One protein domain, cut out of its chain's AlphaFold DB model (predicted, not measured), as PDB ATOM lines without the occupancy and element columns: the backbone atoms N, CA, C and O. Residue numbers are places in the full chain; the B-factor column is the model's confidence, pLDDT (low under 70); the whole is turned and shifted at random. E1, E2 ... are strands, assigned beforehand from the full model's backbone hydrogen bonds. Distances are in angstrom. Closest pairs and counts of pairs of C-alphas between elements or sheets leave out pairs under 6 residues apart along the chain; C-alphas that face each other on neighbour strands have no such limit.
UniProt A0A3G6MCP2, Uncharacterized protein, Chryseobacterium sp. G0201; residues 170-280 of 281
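Overview. This is residues 170 to 280 of the 281 residues of an uncharacterized protein of Chryseobacterium sp. G0201 (UniProt A0A3G6MCP2). One antiparallel sheet of seven strands curls like part of a barrel and folds back on itself, E1, E2 and E3 facing E5, E6 and E7, with the long strand E4 as the hinge. A small hairpin of E8 and E9 lies far from the domain's middle, and a long loop, residues 222 to 243, joins E5 to E6. The printed part has 111 residues, no named helix and nine strands, E1 to E9 in chain order; the large sheet's order is E1 E2 E3 E4 E5 E6 E7. The class is all strand, with 51 residues in named elements, under half. The whole is compact, with a radius of gyration of the C-alphas of 13.7 A and spans of 38 by 35 by 23 A.

Along the chain. E4, residues 204 to 213, is 27.5 A long. E3 is residues 194 to 198, E2 184 to 189, and E1 170 to 174, beginning at C-alpha 170 (148.288, 135.563, 154.286). E5 is 216 to 221, E6 244 to 251, 19.8 A long, and E7 254 to 258. E8 is 264 to 266 and E9 271 to 273, ending at C-alpha 273 (137.709, 134.258, 132.790).

Arrangement. E1 to E7 form a meander, each strand the antiparallel neighbour of the one before. E4 pairs with E3 over residues 206 to 207, N 206 and O 196 being 2.9 A apart, and with E5 over 208 to 213, N 211 and O 218 being 2.8 A apart. E1 and E7 are edge strands and apart. E8 and E9 are antiparallel, with N 264 and O 273 at 2.9 A.

Size, cuts and confidence. The C-alphas of Phe 231 and Lys 252 are farthest apart, 39.8 A. The printed part has no cut; the link E5 to E6 is long. Residues 178 to 181, 200 to 203 and 229 to 233 have pLDDT under 70.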
ATOM      1  N   THR A 170     149.685 135.330 154.651       92.25
ATOM      2  CA  THR A 170     148.288 135.563 154.286       92.25
ATOM      3  C   THR A 170     148.266 136.449 153.052       92.25
ATOM      4  O   THR A 170     148.867 137.522 153.055       92.25
ATOM      5  N   PHE A 171     147.588 135.991 152.007       90.75
ATOM      6  CA  PHE A 171     147.471 136.667 150.724       90.75
ATOM      7  C   PHE A 171     146.013 137.034 150.498       90.75
ATOM      8  O   PHE A 171     145.130 136.184 150.616       90.75
ATOM      9  N   THR A 172     145.767 138.288 150.142       89.00
ATOM     10  CA  THR A 172     144.441 138.763 149.750       89.00
ATOM     11  C   THR A 172     144.459 139.160 148.289       89.00
ATOM     12  O   THR A 172     145.383 139.839 147.842       89.00
ATOM     13  N   PHE A 173     143.437 138.747 147.556       88.69
ATOM     14  CA  PHE A 173     143.243 139.096 146.154       88.69
ATOM     15  C   PHE A 173     141.749 139.215 145.865       88.69
ATOM     16  O   PHE A 173     140.921 138.792 146.669       88.69
ATOM     17  N   ASP A 174     141.392 139.804 144.736       86.81
ATOM     18  CA  ASP A 174     140.004 139.966 144.330       86.81
ATOM     19  C   ASP A 174     139.819 139.645 142.845       86.81
ATOM     20  O   ASP A 174     140.773 139.350 142.122       86.81
ATOM     21  N   ASN A 175     138.566 139.639 142.399       85.69
ATOM     22  CA  ASN A 175     138.206 139.400 141.003       85.69
ATOM     23  C   ASN A 175     138.488 140.599 140.072       85.69
ATOM     24  O   ASN A 175     138.101 140.538 138.905       85.69
ATOM     25  N   ASN A 176     139.154 141.660 140.553       78.94
ATOM     26  CA  ASN A 176     139.514 142.878 139.820       78.94
ATOM     27  C   ASN A 176     138.334 143.593 139.131       78.94
ATOM     28  O   ASN A 176     138.525 144.248 138.109       78.94
ATOM     29  N   ASN A 177     137.108 143.496 139.663       73.06
ATOM     30  CA  ASN A 177     135.955 144.192 139.083       73.06
ATOM     31  C   ASN A 177     135.024 144.780 140.149       73.06
ATOM     32  O   ASN A 177     134.199 144.085 140.740       73.06
ATOM     33  N   TYR A 178     135.151 146.088 140.365       66.50
ATOM     34  CA  TYR A 178     134.341 146.830 141.330       66.50
ATOM     35  C   TYR A 178     132.882 147.016 140.879       66.50
ATOM     36  O   TYR A 178     131.976 147.059 141.707       66.50
ATOM     37  N   GLU A 179     132.636 147.103 139.570       66.00
ATOM     38  CA  GLU A 179     131.332 147.473 139.009       66.00
ATOM     39  C   GLU A 179     130.368 146.282 138.873       66.00
ATOM     40  O   GLU A 179     129.153 146.472 138.876       66.00
ATOM     41  N   GLN A 180     130.882 145.048 138.790       61.09
ATOM     42  CA  GLN A 180     130.082 143.837 138.554       61.09
ATOM     43  C   GLN A 180     130.266 142.771 139.642       61.09
ATOM     44  O   GLN A 180     130.583 141.625 139.346       61.09
ATOM     45  N   GLN A 181     129.998 143.140 140.900       69.12
ATOM     46  CA  GLN A 181     130.070 142.259 142.079       69.12
ATOM     47  C   GLN A 181     131.510 141.919 142.495       69.12
ATOM     48  O   GLN A 181     131.990 140.792 142.352       69.12
ATOM     49  N   TYR A 182     132.189 142.917 143.062       81.06
ATOM     50  CA  TYR A 182     133.480 142.749 143.723       81.06
ATOM     51  C   TYR A 182     133.452 141.584 144.719       81.06
ATOM     52  O   TYR A 182     132.650 141.570 145.656       81.06
ATOM     53  N   LYS A 183     134.363 140.626 144.537       85.25
ATOM     54  CA  LYS A 183     134.581 139.523 145.474       85.25
ATOM     55  C   LYS A 183     136.043 139.506 145.890       85.25
ATOM     56  O   LYS A 183     136.930 139.370 145.049       85.25
ATOM     57  N   LYS A 184     136.270 139.624 147.197       87.75
ATOM     58  CA  LYS A 184     137.578 139.483 147.842       87.75
ATOM     59  C   LYS A 184     137.775 138.043 148.291       87.75
ATOM     60  O   LYS A 184     136.822 137.397 148.717       87.75
ATOM     61  N   TYR A 185     139.008 137.576 148.249       89.19
ATOM     62  CA  TYR A 185     139.410 136.243 148.661       89.19
ATOM     63  C   TYR A 185     140.642 136.322 149.548       89.19
ATOM     64  O   TYR A 185     141.511 137.180 149.361       89.19
ATOM     65  N   THR A 186     140.726 135.394 150.493       91.00
ATOM     66  CA  THR A 186     141.851 135.284 151.413       91.00
ATOM     67  C   THR A 186     142.406 133.868 151.377       91.00
ATOM     68  O   THR A 186     141.676 132.893 151.545       91.00
ATOM     69  N   LEU A 187     143.716 133.764 151.171       92.88
ATOM     70  CA  LEU A 187     144.493 132.537 151.279       92.88
ATOM     71  C   LEU A 187     145.452 132.667 152.462       92.88
ATOM     72  O   LEU A 187     146.317 133.541 152.459       92.88
ATOM     73  N   SER A 188     145.349 131.779 153.444       93.44
ATOM     74  CA  SER A 188     146.301 131.682 154.549       93.44
ATOM     75  C   SER A 188     147.111 130.398 154.430       93.44
ATOM     76  O   SER A 188     146.547 129.310 154.360       93.44
ATOM     77  N   ILE A 189     148.437 130.524 154.410       93.81
ATOM     78  CA  ILE A 189     149.383 129.408 154.354       93.81
ATOM     79  C   ILE A 189     150.241 129.451 155.616       93.81
ATOM     80  O   ILE A 189     151.082 130.339 155.786       93.81
ATOM     81  N   ASN A 190     150.065 128.466 156.492       92.00
ATOM     82  CA  ASN A 190     150.924 128.253 157.651       92.00
ATOM     83  C   ASN A 190     151.369 126.780 157.737       92.00
ATOM     84  O   ASN A 190     150.849 125.924 157.030       92.00
ATOM     85  N   ASN A 191     152.340 126.477 158.605       85.56
ATOM     86  CA  ASN A 191     152.943 125.136 158.697       85.56
ATOM     87  C   ASN A 191     151.956 124.011 159.057       85.56
ATOM     88  O   ASN A 191     152.263 122.847 158.818       85.56
ATOM     89  N   ASN A 192     150.808 124.344 159.649       82.44
ATOM     90  CA  ASN A 192     149.858 123.366 160.173       82.44
ATOM     91  C   ASN A 192     148.564 123.304 159.357       82.44
ATOM     92  O   ASN A 192     147.850 122.308 159.412       82.44
ATOM     93  N   LYS A 193     148.227 124.388 158.659       89.25
ATOM     94  CA  LYS A 193     146.915 124.626 158.072       89.25
ATOM     95  C   LYS A 193     147.052 125.562 156.875       89.25
ATOM     96  O   LYS A 193     147.720 126.596 156.943       89.25
ATOM     97  N   ILE A 194     146.382 125.196 155.790       92.19
ATOM     98  CA  ILE A 194     146.227 126.039 154.609       92.19
ATOM     99  C   ILE A 194     144.735 126.216 154.377       92.19
ATOM    100  O   ILE A 194     144.029 125.218 154.223       92.19
ATOM    101  N   THR A 195     144.271 127.462 154.371       91.56
ATOM    102  CA  THR A 195     142.855 127.783 154.186       91.56
ATOM    103  C   THR A 195     142.621 128.833 153.128       91.56
ATOM    104  O   THR A 195     143.377 129.795 153.001       91.56
ATOM    105  N   PHE A 196     141.517 128.660 152.417       91.00
ATOM    106  CA  PHE A 196     141.008 129.572 151.413       91.00
ATOM    107  C   PHE A 196     139.551 129.923 151.730       91.00
ATOM    108  O   PHE A 196     138.772 129.048 152.097       91.00
ATOM    109  N   TYR A 197     139.180 131.196 151.626       87.44
ATOM    110  CA  TYR A 197     137.795 131.630 151.808       87.44
ATOM    111  C   TYR A 197     137.497 132.926 151.046       87.44
ATOM    112  O   TYR A 197     138.389 133.735 150.775       87.44
ATOM    113  N   GLN A 198     136.222 133.120 150.709       86.75
ATOM    114  CA  GLN A 198     135.692 134.360 150.141       86.75
ATOM    115  C   GLN A 198     135.367 135.345 151.278       86.75
ATOM    116  O   GLN A 198     134.741 134.972 152.267       86.75
ATOM    117  N   GLY A 199     135.769 136.606 151.132       77.94
ATOM    118  CA  GLY A 199     135.528 137.688 152.086       77.94
ATOM    119  C   GLY A 199     136.691 137.968 153.043       77.94
ATOM    120  O   GLY A 199     137.807 137.466 152.890       77.94
ATOM    121  N   GLU A 200     136.429 138.838 154.020       67.62
ATOM    122  CA  GLU A 200     137.409 139.239 155.043       67.62
ATOM    123  C   GLU A 200     137.411 138.307 156.257       67.62
ATOM    124  O   GLU A 200     138.457 138.083 156.866       67.62
ATOM    125  N   LEU A 201     136.252 137.723 156.566       65.44
ATOM    126  CA  LEU A 201     136.063 136.725 157.610       65.44
ATOM    127  C   LEU A 201     135.531 135.436 156.976       65.44
ATOM    128  O   LEU A 201     134.691 135.514 156.075       65.44
ATOM    129  N   PRO A 202     135.995 134.262 157.422       64.31
ATOM    130  CA  PRO A 202     135.593 133.013 156.806       64.31
ATOM    131  C   PRO A 202     134.165 132.632 157.207       64.31
ATOM    132  O   PRO A 202     133.914 132.251 158.346       64.31
ATOM    133  N   GLY A 203     133.223 132.699 156.262       68.50
ATOM    134  CA  GLY A 203     131.937 131.997 156.389       68.50
ATOM    135  C   GLY A 203     132.058 130.489 156.112       68.50
ATOM    136  O   GLY A 203     131.312 129.687 156.666       68.50
ATOM    137  N   CYS A 204     133.025 130.106 155.275       79.44
ATOM    138  CA  CYS A 204     133.341 128.734 154.878       79.44
ATOM    139  C   CYS A 204     134.862 128.647 154.693       79.44
ATOM    140  O   CYS A 204     135.413 129.297 153.802       79.44
ATOM    141  N   GLU A 205     135.556 127.929 155.584       85.25
ATOM    142  CA  GLU A 205     137.008 127.744 155.504       85.25
ATOM    143  C   GLU A 205     137.319 126.503 154.672       85.25
ATOM    144  O   GLU A 205     137.179 125.375 155.142       85.25
ATOM    145  N   ILE A 206     137.787 126.712 153.445       88.06
ATOM    146  CA  ILE A 206     138.166 125.635 152.532       88.06
ATOM    147  C   ILE A 206     139.581 125.195 152.883       88.06
ATOM    148  O   ILE A 206     140.525 125.982 152.770       88.06
ATOM    149  N   TYR A 207     139.744 123.949 153.316       91.62
ATOM    150  CA  TYR A 207     141.053 123.401 153.656       91.62
ATOM    151  C   TYR A 207     141.740 122.888 152.400       91.62
ATOM    152  O   TYR A 207     141.128 122.209 151.572       91.62
ATOM    153  N   CYS A 208     143.037 123.176 152.291       92.81
ATOM    154  CA  CYS A 208     143.822 122.790 151.129       92.81
ATOM    155  C   CYS A 208     144.933 121.796 151.477       92.81
ATOM    156  O   CYS A 208     145.698 121.991 152.423       92.81
ATOM    157  N   SER A 209     145.076 120.770 150.642       93.38
ATOM    158  CA  SER A 209     146.218 119.859 150.632       93.38
ATOM    159  C   SER A 209     147.297 120.402 149.682       93.38
ATOM    160  O   SER A 209     147.017 120.571 148.493       93.38
ATOM    161  N   PRO A 210     148.521 120.695 150.160       94.62
ATOM    162  CA  PRO A 210     149.580 121.235 149.316       94.62
ATOM    163  C   PRO A 210     150.295 120.152 148.498       94.62
ATOM    164  O   PRO A 210     150.493 119.029 148.960       94.62
ATOM    165  N   TYR A 211     150.786 120.525 147.319       93.94
ATOM    166  CA  TYR A 211     151.719 119.739 146.510       93.94
ATOM    167  C   TYR A 211     152.717 120.664 145.807       93.94
ATOM    168  O   TYR A 211     152.357 121.761 145.386       93.94
ATOM    169  N   ILE A 212     153.972 120.231 145.664       91.19
ATOM    170  CA  ILE A 212     155.008 121.000 144.959       91.19
ATOM    171  C   ILE A 212     155.364 120.294 143.657       91.19
ATOM    172  O   ILE A 212     155.763 119.128 143.667       91.19
ATOM    173  N   PHE A 213     155.295 121.033 142.554       88.19
ATOM    174  CA  PHE A 213     155.720 120.571 141.238       88.19
ATOM    175  C   PHE A 213     156.343 121.720 140.460       88.19
ATOM    176  O   PHE A 213     155.806 122.820 140.441       88.19
ATOM    177  N   ASN A 214     157.507 121.487 139.849       87.06
ATOM    178  CA  ASN A 214     158.263 122.513 139.121       87.06
ATOM    179  C   ASN A 214     158.488 123.822 139.911       87.06
ATOM    180  O   ASN A 214     158.539 124.898 139.328       87.06
ATOM    181  N   ASN A 215     158.676 123.721 141.235       87.69
ATOM    182  CA  ASN A 215     158.785 124.839 142.190       87.69
ATOM    183  C   ASN A 215     157.519 125.692 142.386       87.69
ATOM    184  O   ASN A 215     157.570 126.651 143.160       87.69
ATOM    185  N   ASP A 216     156.404 125.321 141.767       93.19
ATOM    186  CA  ASP A 216     155.095 125.910 142.020       93.19
ATOM    187  C   ASP A 216     154.384 125.147 143.147       93.19
ATOM    188  O   ASP A 216     154.607 123.949 143.354       93.19
ATOM    189  N   LEU A 217     153.541 125.861 143.893       95.44
ATOM    190  CA  LEU A 217     152.692 125.304 144.941       95.44
ATOM    191  C   LEU A 217     151.267 125.150 144.422       95.44
ATOM    192  O   LEU A 217     150.599 126.131 144.117       95.44
ATOM    193  N   TYR A 218     150.800 123.913 144.391       96.19
ATOM    194  CA  TYR A 218     149.436 123.545 144.053       96.19
ATOM    195  C   TYR A 218     148.660 123.278 145.340       96.19
ATOM    196  O   TYR A 218     149.159 122.597 146.241       96.19
ATOM    197  N   LEU A 219     147.459 123.833 145.438       96.00
ATOM    198  CA  LEU A 219     146.577 123.727 146.591       96.00
ATOM    199  C   LEU A 219     145.271 123.070 146.157       96.00
ATOM    200  O   LEU A 219     144.490 123.666 145.414       96.00
ATOM    201  N   TYR A 220     145.054 121.847 146.628       94.94
ATOM    202  CA  TYR A 220     143.899 121.031 146.267       94.94
ATOM    203  C   TYR A 220     142.869 120.995 147.382       94.94
ATOM    204  O   TYR A 220     143.235 120.999 148.555       94.94
ATOM    205  N   TYR A 221     141.598 120.901 147.020       93.44
ATOM    206  CA  TYR A 221     140.491 120.792 147.951       93.44
ATOM    207  C   TYR A 221     140.631 119.560 148.843       93.44
ATOM    208  O   TYR A 221     140.860 118.454 148.356       93.44
ATOM    209  N   ASN A 222     140.491 119.762 150.151       91.75
ATOM    210  CA  ASN A 222     140.437 118.700 151.141       91.75
ATOM    211  C   ASN A 222     139.031 118.654 151.740       91.75
ATOM    212  O   ASN A 222     138.709 119.433 152.643       91.75
ATOM    213  N   ALA A 223     138.202 117.744 151.233       86.94
ATOM    214  CA  ALA A 223     136.814 117.637 151.670       86.94
ATOM    215  C   ALA A 223     136.698 117.129 153.119       86.94
ATOM    216  O   ALA A 223     135.795 117.543 153.835       86.94
ATOM    217  N   GLU A 224     137.629 116.276 153.571       85.88
ATOM    218  CA  GLU A 224     137.623 115.691 154.924       85.88
ATOM    219  C   GLU A 224     137.728 116.764 156.020       85.88
ATOM    220  O   GLU A 224     137.115 116.635 157.075       85.88
ATOM    221  N   ASN A 225     138.510 117.819 155.770       85.44
ATOM    222  CA  ASN A 225     138.795 118.857 156.763       85.44
ATOM    223  C   ASN A 225     138.033 120.164 156.530       85.44
ATOM    224  O   ASN A 225     138.033 121.022 157.413       85.44
ATOM    225  N   THR A 226     137.430 120.345 155.354       84.56
ATOM    226  CA  THR A 226     136.662 121.556 155.056       84.56
ATOM    227  C   THR A 226     135.407 121.595 155.909       84.56
ATOM    228  O   THR A 226     134.606 120.666 155.891       84.56
ATOM    229  N   ASN A 227     135.243 122.689 156.649       75.56
ATOM    230  CA  ASN A 227     134.057 122.941 157.449       75.56
ATOM    231  C   ASN A 227     133.482 124.309 157.090       75.56
ATOM    232  O   ASN A 227     134.209 125.307 157.024       75.56
ATOM    233  N   CYS A 228     132.174 124.346 156.864       78.38
ATOM    234  CA  CYS A 228     131.461 125.550 156.478       78.38
ATOM    235  C   CYS A 228     130.281 125.731 157.420       78.38
ATOM    236  O   CYS A 228     129.330 124.956 157.401       78.38
ATOM    237  N   ASP A 229     130.366 126.763 158.255       63.03
ATOM    238  CA  ASP A 229     129.397 127.040 159.316       63.03
ATOM    239  C   ASP A 229     128.256 127.972 158.824       63.03
ATOM    240  O   ASP A 229     127.543 128.568 159.633       63.03
ATOM    241  N   GLY A 230     128.074 128.137 157.501       60.59
ATOM    242  CA  GLY A 230     127.202 129.158 156.898       60.59
ATOM    243  C   GLY A 230     126.557 128.800 155.546       60.59
ATOM    244  O   GLY A 230     126.620 127.666 155.088       60.59
ATOM    245  N   PHE A 231     125.904 129.798 154.927       53.12
ATOM    246  CA  PHE A 231     124.968 129.655 153.791       53.12
ATOM    247  C   PHE A 231     125.568 129.813 152.378       53.12
ATOM    248  O   PHE A 231     124.856 129.563 151.410       53.12
ATOM    249  N   ASP A 232     126.824 130.245 152.231       62.50
ATOM    250  CA  ASP A 232     127.457 130.446 150.914       62.50
ATOM    251  C   ASP A 232     128.481 129.333 150.647       62.50
ATOM    252  O   ASP A 232     129.678 129.479 150.904       62.50
ATOM    253  N   THR A 233     127.975 128.183 150.197       68.69
ATOM    254  CA  THR A 233     128.767 127.022 149.763       68.69
ATOM    255  C   THR A 233     128.938 126.976 148.243       68.69
ATOM    256  O   THR A 233     129.524 126.027 147.725       68.69
ATOM    257  N   GLU A 234     128.516 128.017 147.509       73.56
ATOM    258  CA  GLU A 234     128.481 128.021 146.036       73.56
ATOM    259  C   GLU A 234     129.854 127.731 145.402       73.56
ATOM    260  O   GLU A 234     129.944 127.122 144.334       73.56
ATOM    261  N   LEU A 235     130.932 128.152 146.075       74.50
ATOM    262  CA  LEU A 235     132.322 127.908 145.674       74.50
ATOM    263  C   LEU A 235     132.756 126.444 145.811       74.50
ATOM    264  O   LEU A 235     133.663 126.028 145.093       74.50
ATOM    265  N   ILE A 236     132.141 125.679 146.720       78.00
ATOM    266  CA  ILE A 236     132.534 124.296 147.024       78.00
ATOM    267  C   ILE A 236     131.531 123.237 146.585       78.00
ATOM    268  O   ILE A 236     131.930 122.089 146.413       78.00
ATOM    269  N   ASP A 237     130.273 123.596 146.326       74.31
ATOM    270  CA  ASP A 237     129.212 122.642 145.962       74.31
ATOM    271  C   ASP A 237     129.526 121.821 144.700       74.31
ATOM    272  O   ASP A 237     128.953 120.756 144.474       74.31
ATOM    273  N   LYS A 238     130.438 122.315 143.857       77.81
ATOM    274  CA  LYS A 238     130.863 121.663 142.609       77.81
ATOM    275  C   LYS A 238     132.228 120.983 142.705       77.81
ATOM    276  O   LYS A 238     132.662 120.387 141.722       77.81
ATOM    277  N   LEU A 239     132.911 121.098 143.842       83.06
ATOM    278  CA  LEU A 239     134.251 120.560 144.025       83.06
ATOM    279  C   LEU A 239     134.204 119.098 144.444       83.06
ATOM    280  O   LEU A 239     133.477 118.705 145.357       83.06
ATOM    281  N   ARG A 240     135.063 118.297 143.825       87.25
ATOM    282  CA  ARG A 240     135.382 116.948 144.280       87.25
ATOM    283  C   ARG A 240     136.652 116.996 145.112       87.25
ATOM    284  O   ARG A 240     137.548 117.805 144.877       87.25
ATOM    285  N   ASP A 241     136.733 116.105 146.093       87.06
ATOM    286  CA  ASP A 241     137.941 115.935 146.897       87.06
ATOM    287  C   ASP A 241     139.175 115.773 145.987       87.06
ATOM    288  O   ASP A 241     139.172 114.971 145.047       87.06
ATOM    289  N   GLY A 242     140.220 116.556 146.254       86.19
ATOM    290  CA  GLY A 242     141.437 116.592 145.448       86.19
ATOM    291  C   GLY A 242     141.419 117.526 144.233       86.19
ATOM    292  O   GLY A 242     142.450 117.597 143.566       86.19
ATOM    293  N   ASP A 243     140.331 118.246 143.939       90.06
ATOM    294  CA  ASP A 243     140.292 119.224 142.839       90.06
ATOM    295  C   ASP A 243     141.211 120.429 143.116       90.06
ATOM    296  O   ASP A 243     141.382 120.851 144.261       90.06
ATOM    297  N   LEU A 244     141.837 120.992 142.079       93.25
ATOM    298  CA  LEU A 244     142.710 122.158 142.206       93.25
ATOM    299  C   LEU A 244     141.890 123.405 142.552       93.25
ATOM    300  O   LEU A 244     140.928 123.738 141.868       93.25
ATOM    301  N   ILE A 245     142.330 124.138 143.571       93.12
ATOM    302  CA  ILE A 245     141.712 125.402 143.991       93.12
ATOM    303  C   ILE A 245     142.591 126.574 143.605       93.12
ATOM    304  O   ILE A 245     142.112 127.566 143.051       93.12
ATOM    305  N   LEU A 246     143.886 126.472 143.903       94.50
ATOM    306  CA  LEU A 246     144.841 127.545 143.670       94.50
ATOM    307  C   LEU A 246     146.194 126.976 143.266       94.50
ATOM    308  O   LEU A 246     146.685 126.014 143.853       94.50
ATOM    309  N   LYS A 247     146.836 127.643 142.315       95.38
ATOM    310  CA  LYS A 247     148.237 127.445 141.963       95.38
ATOM    311  C   LYS A 247     149.008 128.723 142.242       95.38
ATOM    312  O   LYS A 247     148.669 129.782 141.718       95.38
ATOM    313  N   LEU A 248     150.061 128.625 143.044       95.12
ATOM    314  CA  LEU A 248     150.979 129.712 143.341       95.12
ATOM    315  C   LEU A 248     152.296 129.475 142.613       95.12
ATOM    316  O   LEU A 248     152.927 128.432 142.766       95.12
ATOM    317  N   SER A 249     152.728 130.475 141.851       94.38
ATOM    318  CA  SER A 249     153.971 130.426 141.080       94.38
ATOM    319  C   SER A 249     154.832 131.654 141.338       94.38
ATOM    320  O   SER A 249     154.350 132.707 141.769       94.38
ATOM    321  N   ASN A 250     156.138 131.519 141.107       89.00
ATOM    322  CA  ASN A 250     157.070 132.639 141.169       89.00
ATOM    323  C   ASN A 250     157.581 132.951 139.765       89.00
ATOM    324  O   ASN A 250     158.375 132.204 139.196       89.00
ATOM    325  N   GLN A 251     157.146 134.081 139.215       87.75
ATOM    326  CA  GLN A 251     157.547 134.518 137.884       87.75
ATOM    327  C   GLN A 251     158.353 135.808 138.005       87.75
ATOM    328  O   GLN A 251     157.856 136.837 138.465       87.75
ATOM    329  N   LYS A 252     159.625 135.762 137.588       85.62
ATOM    330  CA  LYS A 252     160.548 136.913 137.619       85.62
ATOM    331  C   LYS A 252     160.631 137.585 139.007       85.62
ATOM    332  O   LYS A 252     160.661 138.811 139.104       85.62
ATOM    333  N   GLY A 253     160.633 136.787 140.079       84.31
ATOM    334  CA  GLY A 253     160.726 137.267 141.463       84.31
ATOM    335  C   GLY A 253     159.417 137.807 142.051       84.31
ATOM    336  O   GLY A 253     159.424 138.313 143.170       84.31
ATOM    337  N   LYS A 254     158.299 137.715 141.321       88.88
ATOM    338  CA  LYS A 254     156.961 138.107 141.780       88.88
ATOM    339  C   LYS A 254     156.099 136.862 141.968       88.88
ATOM    340  O   LYS A 254     156.153 135.943 141.154       88.88
ATOM    341  N   LYS A 255     155.295 136.847 143.032       89.69
ATOM    342  CA  LYS A 255     154.337 135.769 143.298       89.69
ATOM    343  C   LYS A 255     153.045 136.011 142.521       89.69
ATOM    344  O   LYS A 255     152.521 137.125 142.518       89.69
ATOM    345  N   PHE A 256     152.548 134.962 141.886       92.12
ATOM    346  CA  PHE A 256     151.273 134.952 141.183       92.12
ATOM    347  C   PHE A 256     150.399 133.840 141.727       92.12
ATOM    348  O   PHE A 256     150.916 132.807 142.158       92.12
ATOM    349  N   ILE A 257     149.092 134.054 141.666       92.56
ATOM    350  CA  ILE A 257     148.088 133.044 141.952       92.56
ATOM    351  C   ILE A 257     147.202 132.838 140.734       92.56
ATOM    352  O   ILE A 257     146.854 133.793 140.051       92.56
ATOM    353  N   GLN A 258     146.846 131.597 140.459       92.25
ATOM    354  CA  GLN A 258     145.886 131.221 139.433       92.25
ATOM    355  C   GLN A 258     144.847 130.305 140.077       92.25
ATOM    356  O   GLN A 258     145.192 129.523 140.966       92.25
ATOM    357  N   SER A 259     143.589 130.416 139.658       90.12
ATOM    358  CA  SER A 259     142.498 129.599 140.181       90.12
ATOM    359  C   SER A 259     141.556 129.154 139.061       90.12
ATOM    360  O   SER A 259     141.089 130.019 138.313       90.12
ATOM    361  N   PRO A 260     141.198 127.861 139.004       86.44
ATOM    362  CA  PRO A 260     140.194 127.357 138.072       86.44
ATOM    363  C   PRO A 260     138.754 127.577 138.561       86.44
ATOM    364  O   PRO A 260     137.813 127.243 137.848       86.44
ATOM    365  N   ILE A 261     138.554 128.129 139.764       84.62
ATOM    366  CA  ILE A 261     137.218 128.356 140.347       84.62
ATOM    367  C   ILE A 261     136.898 129.827 140.605       84.62
ATOM    368  O   ILE A 261     135.733 130.190 140.765       84.62
ATOM    369  N   VAL A 262     137.914 130.693 140.637       85.69
ATOM    370  CA  VAL A 262     137.719 132.136 140.782       85.69
ATOM    371  C   VAL A 262     137.690 132.772 139.401       85.69
ATOM    372  O   VAL A 262     138.695 132.810 138.696       85.69
ATOM    373  N   ASN A 263     136.534 133.324 139.036       86.81
ATOM    374  CA  ASN A 263     136.420 134.196 137.873       86.81
ATOM    375  C   ASN A 263     137.108 135.533 138.157       86.81
ATOM    376  O   ASN A 263     136.777 136.212 139.131       86.81
ATOM    377  N   VAL A 264     138.024 135.926 137.277       87.50
ATOM    378  CA  VAL A 264     138.766 137.187 137.346       87.50
ATOM    379  C   VAL A 264     138.464 137.999 136.099       87.50
ATOM    380  O   VAL A 264     138.320 137.448 135.006       87.50
ATOM    381  N   TRP A 265     138.342 139.310 136.256       87.62
ATOM    382  CA  TRP A 265     138.198 140.220 135.132       87.62
ATOM    383  C   TRP A 265     139.475 140.282 134.290       87.62
ATOM    384  O   TRP A 265     140.565 140.523 134.812       87.62
ATOM    385  N   ASP A 266     139.335 140.055 132.982       86.81
ATOM    386  CA  ASP A 266     140.422 140.140 132.009       86.81
ATOM    387  C   ASP A 266     140.313 141.420 131.183       86.81
ATOM    388  O   ASP A 266     139.528 141.484 130.231       86.81
ATOM    389  N   ASP A 267     141.159 142.406 131.471       82.31
ATOM    390  CA  ASP A 267     141.194 143.669 130.725       82.31
ATOM    391  C   ASP A 267     141.481 143.482 129.225       82.31
ATOM    392  O   ASP A 267     141.090 144.314 128.411       82.31
ATOM    393  N   ASN A 268     142.130 142.381 128.825       86.69
ATOM    394  CA  ASN A 268     142.433 142.132 127.411       86.69
ATOM    395  C   ASN A 268     141.210 141.676 126.616       86.69
ATOM    396  O   ASN A 268     141.210 141.753 125.388       86.69
ATOM    397  N   THR A 269     140.194 141.138 127.293       86.12
ATOM    398  CA  THR A 269     138.983 140.622 126.634       86.12
ATOM    399  C   THR A 269     137.691 141.222 127.159       86.12
ATOM    400  O   THR A 269     136.628 140.869 126.654       86.12
ATOM    401  N   SER A 270     137.773 142.127 128.137       83.69
ATOM    402  CA  SER A 270     136.632 142.789 128.774       83.69
ATOM    403  C   SER A 270     135.563 141.796 129.241       83.69
ATOM    404  O   SER A 270     134.364 142.030 129.087       83.69
ATOM    405  N   SER A 271     136.001 140.642 129.745       86.62
ATOM    406  CA  SER A 271     135.135 139.549 130.187       86.62
ATOM    407  C   SER A 271     135.752 138.829 131.382       86.62
ATOM    408  O   SER A 271     136.965 138.881 131.589       86.62
ATOM    409  N   PHE A 272     134.919 138.155 132.176       86.25
ATOM    410  CA  PHE A 272     135.410 137.271 133.228       86.25
ATOM    411  C   PHE A 272     135.964 135.983 132.627       86.25
ATOM    412  O   PHE A 272     135.319 135.358 131.782       86.25
ATOM    413  N   LYS A 273     137.131 135.559 133.112       87.25
ATOM    414  CA  LYS A 273     137.709 134.258 132.790       87.25
ATOM    415  C   LYS A 273     138.197 133.548 134.040       87.25
ATOM    416  O   LYS A 273     138.632 134.173 135.007       87.25
ATOM    417  N   LEU A 274     138.161 132.227 133.959       82.19
ATOM    418  CA  LEU A 274     138.884 131.349 134.865       82.19
ATOM    419  C   LEU A 274     140.368 131.338 134.483       82.19
ATOM    420  O   LEU A 274     140.728 131.650 133.344       82.19
ATOM    421  N   ASP A 275     141.223 130.963 135.434       78.81
ATOM    422  CA  ASP A 275     142.627 130.639 135.173       78.81
ATOM    423  C   ASP A 275     143.516 131.787 134.667       78.81
ATOM    424  O   ASP A 275     144.516 131.576 133.979       78.81
ATOM    425  N   ILE A 276     143.220 133.021 135.082       85.38
ATOM    426  CA  ILE A 276     144.120 134.162 134.870       85.38
ATOM    427  C   ILE A 276     145.087 134.304 136.052       85.38
ATOM    428  O   ILE A 276     144.641 134.376 137.198       85.38
ATOM    429  N   PRO A 277     146.409 134.414 135.807       88.81
ATOM    430  CA  PRO A 277     147.369 134.727 136.856       88.81
ATOM    431  C   PRO A 277     147.158 136.132 137.438       88.81
ATOM    432  O   PRO A 277     147.340 137.143 136.758       88.81
ATOM    433  N   ILE A 278     146.862 136.201 138.730       88.12
ATOM    434  CA  ILE A 278     146.763 137.430 139.515       88.12
ATOM    435  C   ILE A 278     148.090 137.645 140.235       88.12
ATOM    436  O   ILE A 278     148.604 136.756 140.916       88.12
ATOM    437  N   LYS A 279     148.663 138.841 140.115       87.88
ATOM    438  CA  LYS A 279     149.846 139.210 140.894       87.88
ATOM    439  C   LYS A 279     149.441 139.411 142.357       87.88
ATOM    440  O   LYS A 279     148.622 140.278 142.646       87.88
ATOM    441  N   LEU A 280     150.059 138.665 143.268       82.81
ATOM    442  CA  LEU A 280     149.847 138.842 144.704       82.81
ATOM    443  C   LEU A 280     150.572 140.110 145.186       82.81
ATOM    444  O   LEU A 280     151.704 140.377 144.756       82.81
TER     445      LEU A 280